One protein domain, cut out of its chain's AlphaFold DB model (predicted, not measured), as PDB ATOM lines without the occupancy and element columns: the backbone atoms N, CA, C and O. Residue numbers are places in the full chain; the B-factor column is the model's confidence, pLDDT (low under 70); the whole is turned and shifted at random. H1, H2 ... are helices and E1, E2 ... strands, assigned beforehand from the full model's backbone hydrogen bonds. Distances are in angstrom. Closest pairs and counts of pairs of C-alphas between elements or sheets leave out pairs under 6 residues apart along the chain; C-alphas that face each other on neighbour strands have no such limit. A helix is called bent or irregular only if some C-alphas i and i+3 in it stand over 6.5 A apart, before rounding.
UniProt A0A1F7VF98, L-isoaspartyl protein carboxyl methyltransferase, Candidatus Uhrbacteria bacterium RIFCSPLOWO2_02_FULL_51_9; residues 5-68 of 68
ATOM      1  N   ASP A   5     290.382 208.631 311.816       98.06
ATOM      2  CA  ASP A   5     290.817 209.416 310.657       98.06
ATOM      3  C   ASP A   5     291.854 210.489 311.009       98.06
ATOM      4  O   ASP A   5     292.814 210.697 310.269       98.06
ATOM      5  N   ALA A   6     291.697 211.176 312.144       97.94
ATOM      6  CA  ALA A   6     292.661 212.182 312.577       97.94
ATOM      7  C   ALA A   6     294.017 211.554 312.934       97.94
ATOM      8  O   ALA A   6     295.054 212.132 312.607       97.94
ATOM      9  N   LEU A   7     294.014 210.378 313.573       98.19
ATOM     10  CA  LEU A   7     295.235 209.619 313.847       98.19
ATOM     11  C   LEU A   7     295.901 209.158 312.547       98.19
ATOM     12  O   LEU A   7     297.096 209.377 312.364       98.19
ATOM     13  N   VAL A   8     295.146 208.551 311.629       98.44
ATOM     14  CA  VAL A   8     295.702 208.043 310.370       98.44
ATOM     15  C   VAL A   8     296.286 209.180 309.529       98.44
ATOM     16  O   VAL A   8     297.420 209.066 309.067       98.44
ATOM     17  N   ASN A   9     295.582 210.310 309.404       98.25
ATOM     18  CA  ASN A   9     296.095 211.487 308.697       98.25
ATOM     19  C   ASN A   9     297.374 212.037 309.338       98.25
ATOM     20  O   ASN A   9     298.343 212.298 308.631       98.25
ATOM     21  N   HIS A  10     297.431 212.122 310.668       98.00
ATOM     22  CA  HIS A  10     298.645 212.530 311.374       98.00
ATOM     23  C   HIS A  10     299.839 211.600 311.082       98.00
ATOM     24  O   HIS A  10     300.967 212.057 310.868       98.00
ATOM     25  N   LEU A  11     299.612 210.286 311.030       98.00
ATOM     26  CA  LEU A  11     300.656 209.307 310.715       98.00
ATOM     27  C   LEU A  11     301.116 209.374 309.247       98.00
ATOM     28  O   LEU A  11     302.280 209.091 308.957       98.00
ATOM     29  N   ILE A  12     300.233 209.763 308.324       98.31
ATOM     30  CA  ILE A  12     300.588 210.032 306.922       98.31
ATOM     31  C   ILE A  12     301.427 211.313 306.827       98.31
ATOM     32  O   ILE A  12     302.506 211.300 306.237       98.31
ATOM     33  N   GLU A  13     300.971 212.406 307.442       98.06
ATOM     34  CA  GLU A  13     301.641 213.715 307.417       98.06
ATOM     35  C   GLU A  13     303.029 213.685 308.070       98.06
ATOM     36  O   GLU A  13     303.962 214.327 307.590       98.06
ATOM     37  N   SER A  14     303.190 212.897 309.136       96.56
ATOM     38  CA  SER A  14     304.488 212.658 309.787       96.56
ATOM     39  C   SER A  14     305.424 211.747 308.983       96.56
ATOM     40  O   SER A  14     306.585 211.571 309.353       96.56
ATOM     41  N   GLY A  15     304.947 211.163 307.880       96.25
ATOM     42  CA  GLY A  15     305.722 210.273 307.022       96.25
ATOM     43  C   GLY A  15     305.935 208.875 307.602       96.25
ATOM     44  O   GLY A  15     306.795 208.145 307.109       96.25
ATOM     45  N   VAL A  16     305.183 208.487 308.635       96.62
ATOM     46  CA  VAL A  16     305.245 207.153 309.245       96.62
ATOM     47  C   VAL A  16     304.462 206.137 308.410       96.62
ATOM     48  O   VAL A  16     304.994 205.081 308.065       96.62
ATOM     49  N   LEU A  17     303.224 206.464 308.025       97.50
ATOM     50  CA  LEU A  17     302.415 205.653 307.113       97.50
ATOM     51  C   LEU A  17     302.676 206.064 305.660       97.50
ATOM     52  O   LEU A  17     302.358 207.178 305.258       97.50
ATOM     53  N   LYS A  18     303.254 205.153 304.863       95.31
ATOM     54  CA  LYS A  18     303.750 205.470 303.507       95.31
ATOM     55  C   LYS A  18     303.065 204.717 302.373       95.31
ATOM     56  O   LYS A  18     302.982 205.231 301.262       95.31
ATOM     57  N   THR A  19     302.651 203.474 302.607       97.31
ATOM     58  CA  THR A  19     302.152 202.604 301.537       97.31
ATOM     59  C   THR A  19     300.625 202.582 301.531       97.31
ATOM     60  O   THR A  19     300.028 202.537 302.610       97.31
ATOM     61  N   PRO A  20     299.973 202.553 300.350       97.56
ATOM     62  CA  PRO A  20     298.511 202.505 300.265       97.56
ATOM     63  C   PRO A  20     297.911 201.363 301.086       97.56
ATOM     64  O   PRO A  20     296.998 201.578 301.871       97.56
ATOM     65  N   ARG A  21     298.520 200.172 301.012       97.50
ATOM     66  CA  ARG A  21     298.080 198.992 301.767       97.50
ATOM     67  C   ARG A  21     298.098 199.206 303.284       97.50
ATOM     68  O   ARG A  21     297.202 198.726 303.971       97.50
ATOM     69  N   LEU A  22     299.125 199.870 303.818       96.69
ATOM     70  CA  LEU A  22     299.228 200.096 305.261       96.69
ATOM     71  C   LEU A  22     298.269 201.201 305.716       96.69
ATOM     72  O   LEU A  22     297.640 201.072 306.759       96.69
ATOM     73  N   ILE A  23     298.103 202.242 304.898       98.44
ATOM     74  CA  ILE A  23     297.122 203.308 305.125       98.44
ATOM     75  C   ILE A  23     295.700 202.729 305.163       98.44
ATOM     76  O   ILE A  23     294.963 202.975 306.114       98.44
ATOM     77  N   GLU A  24     295.336 201.901 304.180       98.31
ATOM     78  CA  GLU A  24     294.039 201.217 304.127       98.31
ATOM     79  C   GLU A  24     293.799 200.342 305.364       98.31
ATOM     80  O   GLU A  24     292.707 200.367 305.928       98.31
ATOM     81  N   ALA A  25     294.816 199.612 305.834       98.00
ATOM     82  CA  ALA A  25     294.697 198.774 307.027       98.00
ATOM     83  C   ALA A  25     294.417 199.590 308.302       98.00
ATOM     84  O   ALA A  25     293.607 199.171 309.128       98.00
ATOM     85  N   PHE A  26     295.055 200.752 308.451       97.94
ATOM     86  CA  PHE A  26     294.849 201.638 309.601       97.94
ATOM     87  C   PHE A  26     293.482 202.339 309.564       97.94
ATOM     88  O   PHE A  26     292.897 202.576 310.616       97.94
ATOM     89  N   TYR A  27     292.937 202.623 308.378       98.31
ATOM     90  CA  TYR A  27     291.555 203.101 308.250       98.31
ATOM     91  C   TYR A  27     290.521 202.004 308.528       98.31
ATOM     92  O   TYR A  27     289.467 202.286 309.089       98.31
ATOM     93  N   ALA A  28     290.808 200.761 308.134       98.25
ATOM     94  CA  ALA A  28     289.865 199.651 308.241       98.25
ATOM     95  C   ALA A  28     289.641 199.153 309.680       98.25
ATOM     96  O   ALA A  28     288.609 198.539 309.945       98.25
ATOM     97  N   ILE A  29     290.599 199.377 310.584       97.50
ATOM     98  CA  ILE A  29     290.547 198.908 311.972       97.50
ATOM     99  C   ILE A  29     290.631 200.106 312.914       97.50
ATOM    100  O   ILE A  29     291.668 200.763 312.996       97.50
ATOM    101  N   ASP A  30     289.551 200.363 313.652       97.62
ATOM    102  CA  ASP A  30     289.529 201.426 314.649       97.62
ATOM    103  C   ASP A  30     290.295 200.996 315.908       97.62
ATOM    104  O   ASP A  30     289.983 199.995 316.559       97.62
ATOM    105  N   ARG A  31     291.320 201.770 316.275       97.12
ATOM    106  CA  ARG A  31     292.105 201.540 317.491       97.12
ATOM    107  C   ARG A  31     291.247 201.602 318.758       97.12
ATOM    108  O   ARG A  31     291.569 200.898 319.716       97.12
ATOM    109  N   ALA A  32     290.192 202.419 318.784       97.12
ATOM    110  CA  ALA A  32     289.348 202.598 319.963       97.12
ATOM    111  C   ALA A  32     288.669 201.296 320.418       97.12
ATOM    112  O   ALA A  32     288.497 201.106 321.621       97.12
ATOM    113  N   ASP A  33     288.399 200.362 319.499       97.00
ATOM    114  CA  ASP A  33     287.808 199.051 319.805       97.00
ATOM    115  C   ASP A  33     288.700 198.177 320.708       97.00
ATOM    116  O   ASP A  33     288.225 197.245 321.357       97.00
ATOM    117  N   PHE A  34     289.998 198.489 320.780       96.56
ATOM    118  CA  PHE A  34     291.009 197.724 321.518       96.56
ATOM    119  C   PHE A  34     291.576 198.477 322.730       96.56
ATOM    120  O   PHE A  34     292.474 197.978 323.412       96.56
ATOM    121  N   VAL A  35     291.076 199.684 323.003       96.88
ATOM    122  CA  VAL A  35     291.497 200.512 324.137       96.88
ATOM    123  C   VAL A  35     290.572 200.260 325.323       96.88
ATOM    124  O   VAL A  35     289.384 199.977 325.174       96.88
ATOM    125  N   ARG A  36     291.113 200.332 326.540       96.12
ATOM    126  CA  ARG A  36     290.298 200.176 327.743       96.12
ATOM    127  C   ARG A  36     289.405 201.402 327.988       96.12
ATOM    128  O   ARG A  36     289.814 202.513 327.650       96.12
ATOM    129  N   PRO A  37     288.255 201.243 328.671       95.19
ATOM    130  CA  PRO A  37     287.344 202.353 328.943       95.19
ATOM    131  C   PRO A  37     287.975 203.566 329.638       95.19
ATOM    132  O   PRO A  37     287.603 204.701 329.355       95.19
ATOM    133  N   ASP A  38     288.954 203.339 330.516       95.00
ATOM    134  CA  ASP A  38     289.693 204.378 331.238       95.00
ATOM    135  C   ASP A  38     290.588 205.244 330.334       95.00
ATOM    136  O   ASP A  38     290.830 206.407 330.655       95.00
ATOM    137  N   SER A  39     290.987 204.735 329.167       96.06
ATOM    138  CA  SER A  39     291.850 205.430 328.203       96.06
ATOM    139  C   SER A  39     291.150 205.778 326.885       96.06
ATOM    140  O   SER A  39     291.810 206.190 325.936       96.06
ATOM    141  N   TYR A  40     289.818 205.667 326.782       94.62
ATOM    142  CA  TYR A  40     289.111 205.977 325.525       94.62
ATOM    143  C   TYR A  40     289.348 207.399 325.012       94.62
ATOM    144  O   TYR A  40     289.464 207.611 323.807       94.62
ATOM    145  N   HIS A  41     289.478 208.371 325.915       95.56
ATOM    146  CA  HIS A  41     289.786 209.760 325.565       95.56
ATOM    147  C   HIS A  41     291.181 209.939 324.933       95.56
ATOM    148  O   HIS A  41     291.452 210.964 324.311       95.56
ATOM    149  N   GLU A  42     292.042 208.933 325.059       97.25
ATOM    150  CA  GLU A  42     293.413 208.897 324.554       97.25
ATOM    151  C   GLU A  42     293.566 207.950 323.354       97.25
ATOM    152  O   GLU A  42     294.664 207.818 322.814       97.25
ATOM    153  N   ALA A  43     292.486 207.291 322.910       97.62
ATOM    154  CA  ALA A  43     292.543 206.186 321.950       97.62
ATOM    155  C   ALA A  43     293.283 206.524 320.647       97.62
ATOM    156  O   ALA A  43     293.912 205.651 320.053       97.62
ATOM    157  N   TYR A  44     293.250 207.791 320.232       98.31
ATOM    158  CA  TYR A  44     293.811 208.271 318.970       98.31
ATOM    159  C   TYR A  44     295.104 209.066 319.125       98.31
ATOM    160  O   TYR A  44     295.501 209.779 318.203       98.31
ATOM    161  N   VAL A  45     295.745 209.012 320.289       97.75
ATOM    162  CA  VAL A  45     297.041 209.657 320.476       97.75
ATOM    163  C   VAL A  45     298.162 208.664 320.185       97.75
ATOM    164  O   VAL A  45     298.067 207.473 320.490       97.75
ATOM    165  N   ASP A  46     299.232 209.153 319.564       97.88
ATOM    166  CA  ASP A  46     300.361 208.323 319.166       97.88
ATOM    167  C   ASP A  46     301.301 208.017 320.351       97.88
ATOM    168  O   ASP A  46     302.432 208.489 320.401       97.88
ATOM    169  N   TYR A  47     300.837 207.234 321.331       97.81
ATOM    170  CA  TYR A  47     301.664 206.633 322.390       97.81
ATOM    171  C   TYR A  47     301.063 205.312 322.910       97.81
ATOM    172  O   TYR A  47     299.926 204.960 322.567       97.81
ATOM    173  N   PRO A  48     301.820 204.516 323.694       98.12
ATOM    174  CA  PRO A  48     301.316 203.263 324.248       98.12
ATOM    175  C   PRO A  48     300.254 203.489 325.329       98.12
ATOM    176  O   PRO A  48     300.455 204.301 326.227       98.12
ATOM    177  N   LEU A  49     299.170 202.710 325.304       98.19
ATOM    178  CA  LEU A  49     298.111 202.770 326.321       98.19
ATOM    179  C   LEU A  49     298.054 201.475 327.137       98.19
ATOM    180  O   LEU A  49     298.280 200.403 326.575       98.19
ATOM    181  N   PRO A  50     297.756 201.526 328.444       97.12
ATOM    182  CA  PRO A  50     297.664 200.326 329.270       97.12
ATOM    183  C   PRO A  50     296.499 199.428 328.833       97.12
ATOM    184  O   PRO A  50     295.398 199.901 328.570       97.12
ATOM    185  N   ILE A  51     296.723 198.109 328.824       95.69
ATOM    186  CA  ILE A  51     295.670 197.095 328.594       95.69
ATOM    187  C   ILE A  51     295.381 196.247 329.843       95.69
ATOM    188  O   ILE A  51     294.495 195.399 329.844       95.69
ATOM    189  N   GLY A  52     296.059 196.534 330.958       92.50
ATOM    190  CA  GLY A  52     296.014 195.730 332.182       92.50
ATOM    191  C   GLY A  52     297.134 194.690 332.240       92.50
ATOM    192  O   GLY A  52     297.891 194.512 331.289       92.50
ATOM    193  N   GLY A  53     297.298 194.047 333.401       92.62
ATOM    194  CA  GLY A  53     298.325 193.012 333.599       92.62
ATOM    195  C   GLY A  53     299.774 193.488 333.418       92.62
ATOM    196  O   GLY A  53     300.653 192.666 333.193       92.62
ATOM    197  N   GLY A  54     300.024 194.800 333.481       94.56
ATOM    198  CA  GLY A  54     301.339 195.403 333.231       94.56
ATOM    199  C   GLY A  54     301.698 195.596 331.751       94.56
ATOM    200  O   GLY A  54     302.784 196.089 331.465       94.56
ATOM    201  N   GLY A  55     300.812 195.234 330.817       96.69
ATOM    202  CA  GLY A  55     301.025 195.398 329.377       96.69
ATOM    203  C   GLY A  55     300.420 196.679 328.801       96.69
ATOM    204  O   GLY A  55     299.560 197.324 329.414       96.69
ATOM    205  N   THR A  56     300.828 197.005 327.574       97.81
ATOM    206  CA  THR A  56     300.287 198.117 326.784       97.81
ATOM    207  C   THR A  56     299.906 197.673 325.372       97.81
ATOM    208  O   THR A  56     300.508 196.757 324.812       97.81
ATOM    209  N   ILE A  57     298.920 198.344 324.774       97.50
ATOM    210  CA  ILE A  57     298.767 198.380 323.320       97.50
ATOM    211  C   ILE A  57     299.809 199.358 322.774       97.50
ATOM    212  O   ILE A  57     299.936 200.485 323.258       97.50
ATOM    213  N   SER A  58     300.588 198.917 321.788       98.19
ATOM    214  CA  SER A  58     301.723 199.677 321.262       98.19
ATOM    215  C   SER A  58     301.309 201.025 320.668       98.19
ATOM    216  O   SER A  58     300.170 201.209 320.231       98.19
ATOM    217  N   GLN A  59     302.254 201.963 320.634       98.44
ATOM    218  CA  GLN A  59     302.125 203.228 319.914       98.44
ATOM    219  C   GLN A  59     301.814 202.967 318.422       98.44
ATOM    220  O   GLN A  59     302.497 202.136 317.815       98.44
ATOM    221  N   PRO A  60     300.809 203.635 317.828       98.25
ATOM    222  CA  PRO A  60     300.459 203.492 316.415       98.25
ATOM    223  C   PRO A  60     301.650 203.597 315.452       98.25
ATOM    224  O   PRO A  60     301.796 202.745 314.575       98.25
ATOM    225  N   SER A  61     302.543 204.571 315.638       98.06
ATOM    226  CA  SER A  61     303.728 204.726 314.787       98.06
ATOM    227  C   SER A  61     304.737 203.586 314.925       98.06
ATOM    228  O   SER A  61     305.312 203.159 313.924       98.06
ATOM    229  N   THR A  62     304.894 203.007 316.118       98.12
ATOM    230  CA  THR A  62     305.692 201.785 316.316       98.12
ATOM    231  C   THR A  62     305.104 200.606 315.542       98.12
ATOM    232  O   THR A  62     305.842 199.879 314.883       98.12
ATOM    233  N   VAL A  63     303.777 200.428 315.568       97.94
ATOM    234  CA  VAL A  63     303.105 199.374 314.786       97.94
ATOM    235  C   VAL A  63     303.308 199.598 313.287       97.94
ATOM    236  O   VAL A  63     303.641 198.660 312.568       97.94
ATOM    237  N   ALA A  64     303.166 200.839 312.817       97.38
ATOM    238  CA  ALA A  64     303.413 201.187 311.422       97.38
ATOM    239  C   ALA A  64     304.864 200.895 310.999       97.38
ATOM    240  O   ALA A  64     305.076 200.330 309.930       97.38
ATOM    241  N   PHE A  65     305.851 201.201 311.850       96.06
ATOM    242  CA  PHE A  65     307.259 200.870 311.614       96.06
ATOM    243  C   PHE A  65     307.510 199.358 311.535       96.06
ATOM    244  O   PHE A  65     308.310 198.919 310.722       96.06
ATOM    245  N   MET A  66     306.827 198.555 312.355       96.31
ATOM    246  CA  MET A  66     306.971 197.093 312.335       96.31
ATOM    247  C   MET A  66     306.354 196.432 311.092       96.31
ATOM    248  O   MET A  66     306.756 195.328 310.733       96.31
ATOM    249  N   LEU A  67     305.345 197.063 310.485       94.69
ATOM    250  CA  LEU A  67     304.606 196.531 309.334       94.69
ATOM    251  C   LEU A  67     305.117 197.042 307.975       94.69
ATOM    252  O   LEU A  67     304.707 196.498 306.946       94.69
ATOM    253  N   GLY A  68     305.930 198.103 307.971       83.88
ATOM    254  CA  GLY A  68     306.529 198.717 306.779       83.88
ATOM    255  C   GLY A  68     307.868 198.107 306.395       83.88
ATOM    256  O   GLY A  68     308.150 198.116 305.176       83.88
TER     257      GLY A  68
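AT A GLANCE: This is residues 5 to 68 of the 68 residues of the protein "L-isoaspartyl protein carboxyl methyltransferase" of Candidatus Uhrbacteria bacterium RIFCSPLOWO2_02_FULL_51_9 (UniProt A0A1F7VF98). The domain is an elongated body with a helical hairpin, H1 and H2, toward one end and a small strand hairpin, E1 and E2, toward the other. H5 comes back close to the helical hairpin, H4 sits near E1, and short H3 lies between the two ends. The printed part has 64 residues, in the order H1 H2 H3 H4 E1 E2 H5; the class is mostly helix, and the two-strand sheet is antiparallel. It is compact, with a radius of gyration of the C-alphas of 11.6 A, and spans 33 by 20 by 18 A.

IN THESE COORDINATES: Find C-alpha 5 at (290.817, 209.416, 310.657); from there H1 runs to residue 13, 12.1 A. H2, residues 20 to 28, also measures 12.1 A. Next come H3, residues 31 to 34, and H4, residues 37 to 42, which is irregular: C-alphas 38 and 41 are 7.8 A apart. E1 is residues 49 to 52 and E2 residues 55 to 57. H5, residues 60 to 67, ends at C-alpha 67, (304.606, 196.531, 309.334), after 10.8 A.

HOW THE PARTS SIT: Look first at Val 8 and Phe 26, the closest C-alphas of H1 and H2, 6.5 A apart: these helices touch at a shallow tilt of 22 degrees, opposite ways. H5 is close to H1 but not clearly touching, C-alphas 11 and 61 being closest at 6.9 A. H3 and H4 are likewise close but not clearly touching, closest at C-alphas 32 and 40, 6.5 A. The closest C-alphas of H4 and E1 are 39 and 49, 7.1 A. Across the hairpin E1 and E2, N 57 and O 49 are within hydrogen-bond range at 2.8 A. In H1, H2 and H5 every O i to N i+4 pair is within range; H4 has 0 of 2, and 1 of 3 O i to N i+3 pairs; H3 is too short for an i+4 pair.

THE WHOLE: Pro 20 and Gly 53 have the C-alphas farthest apart, 34.7 A. The printed part has no cut, no link is long, and no printed residue is under 70 in pLDDT.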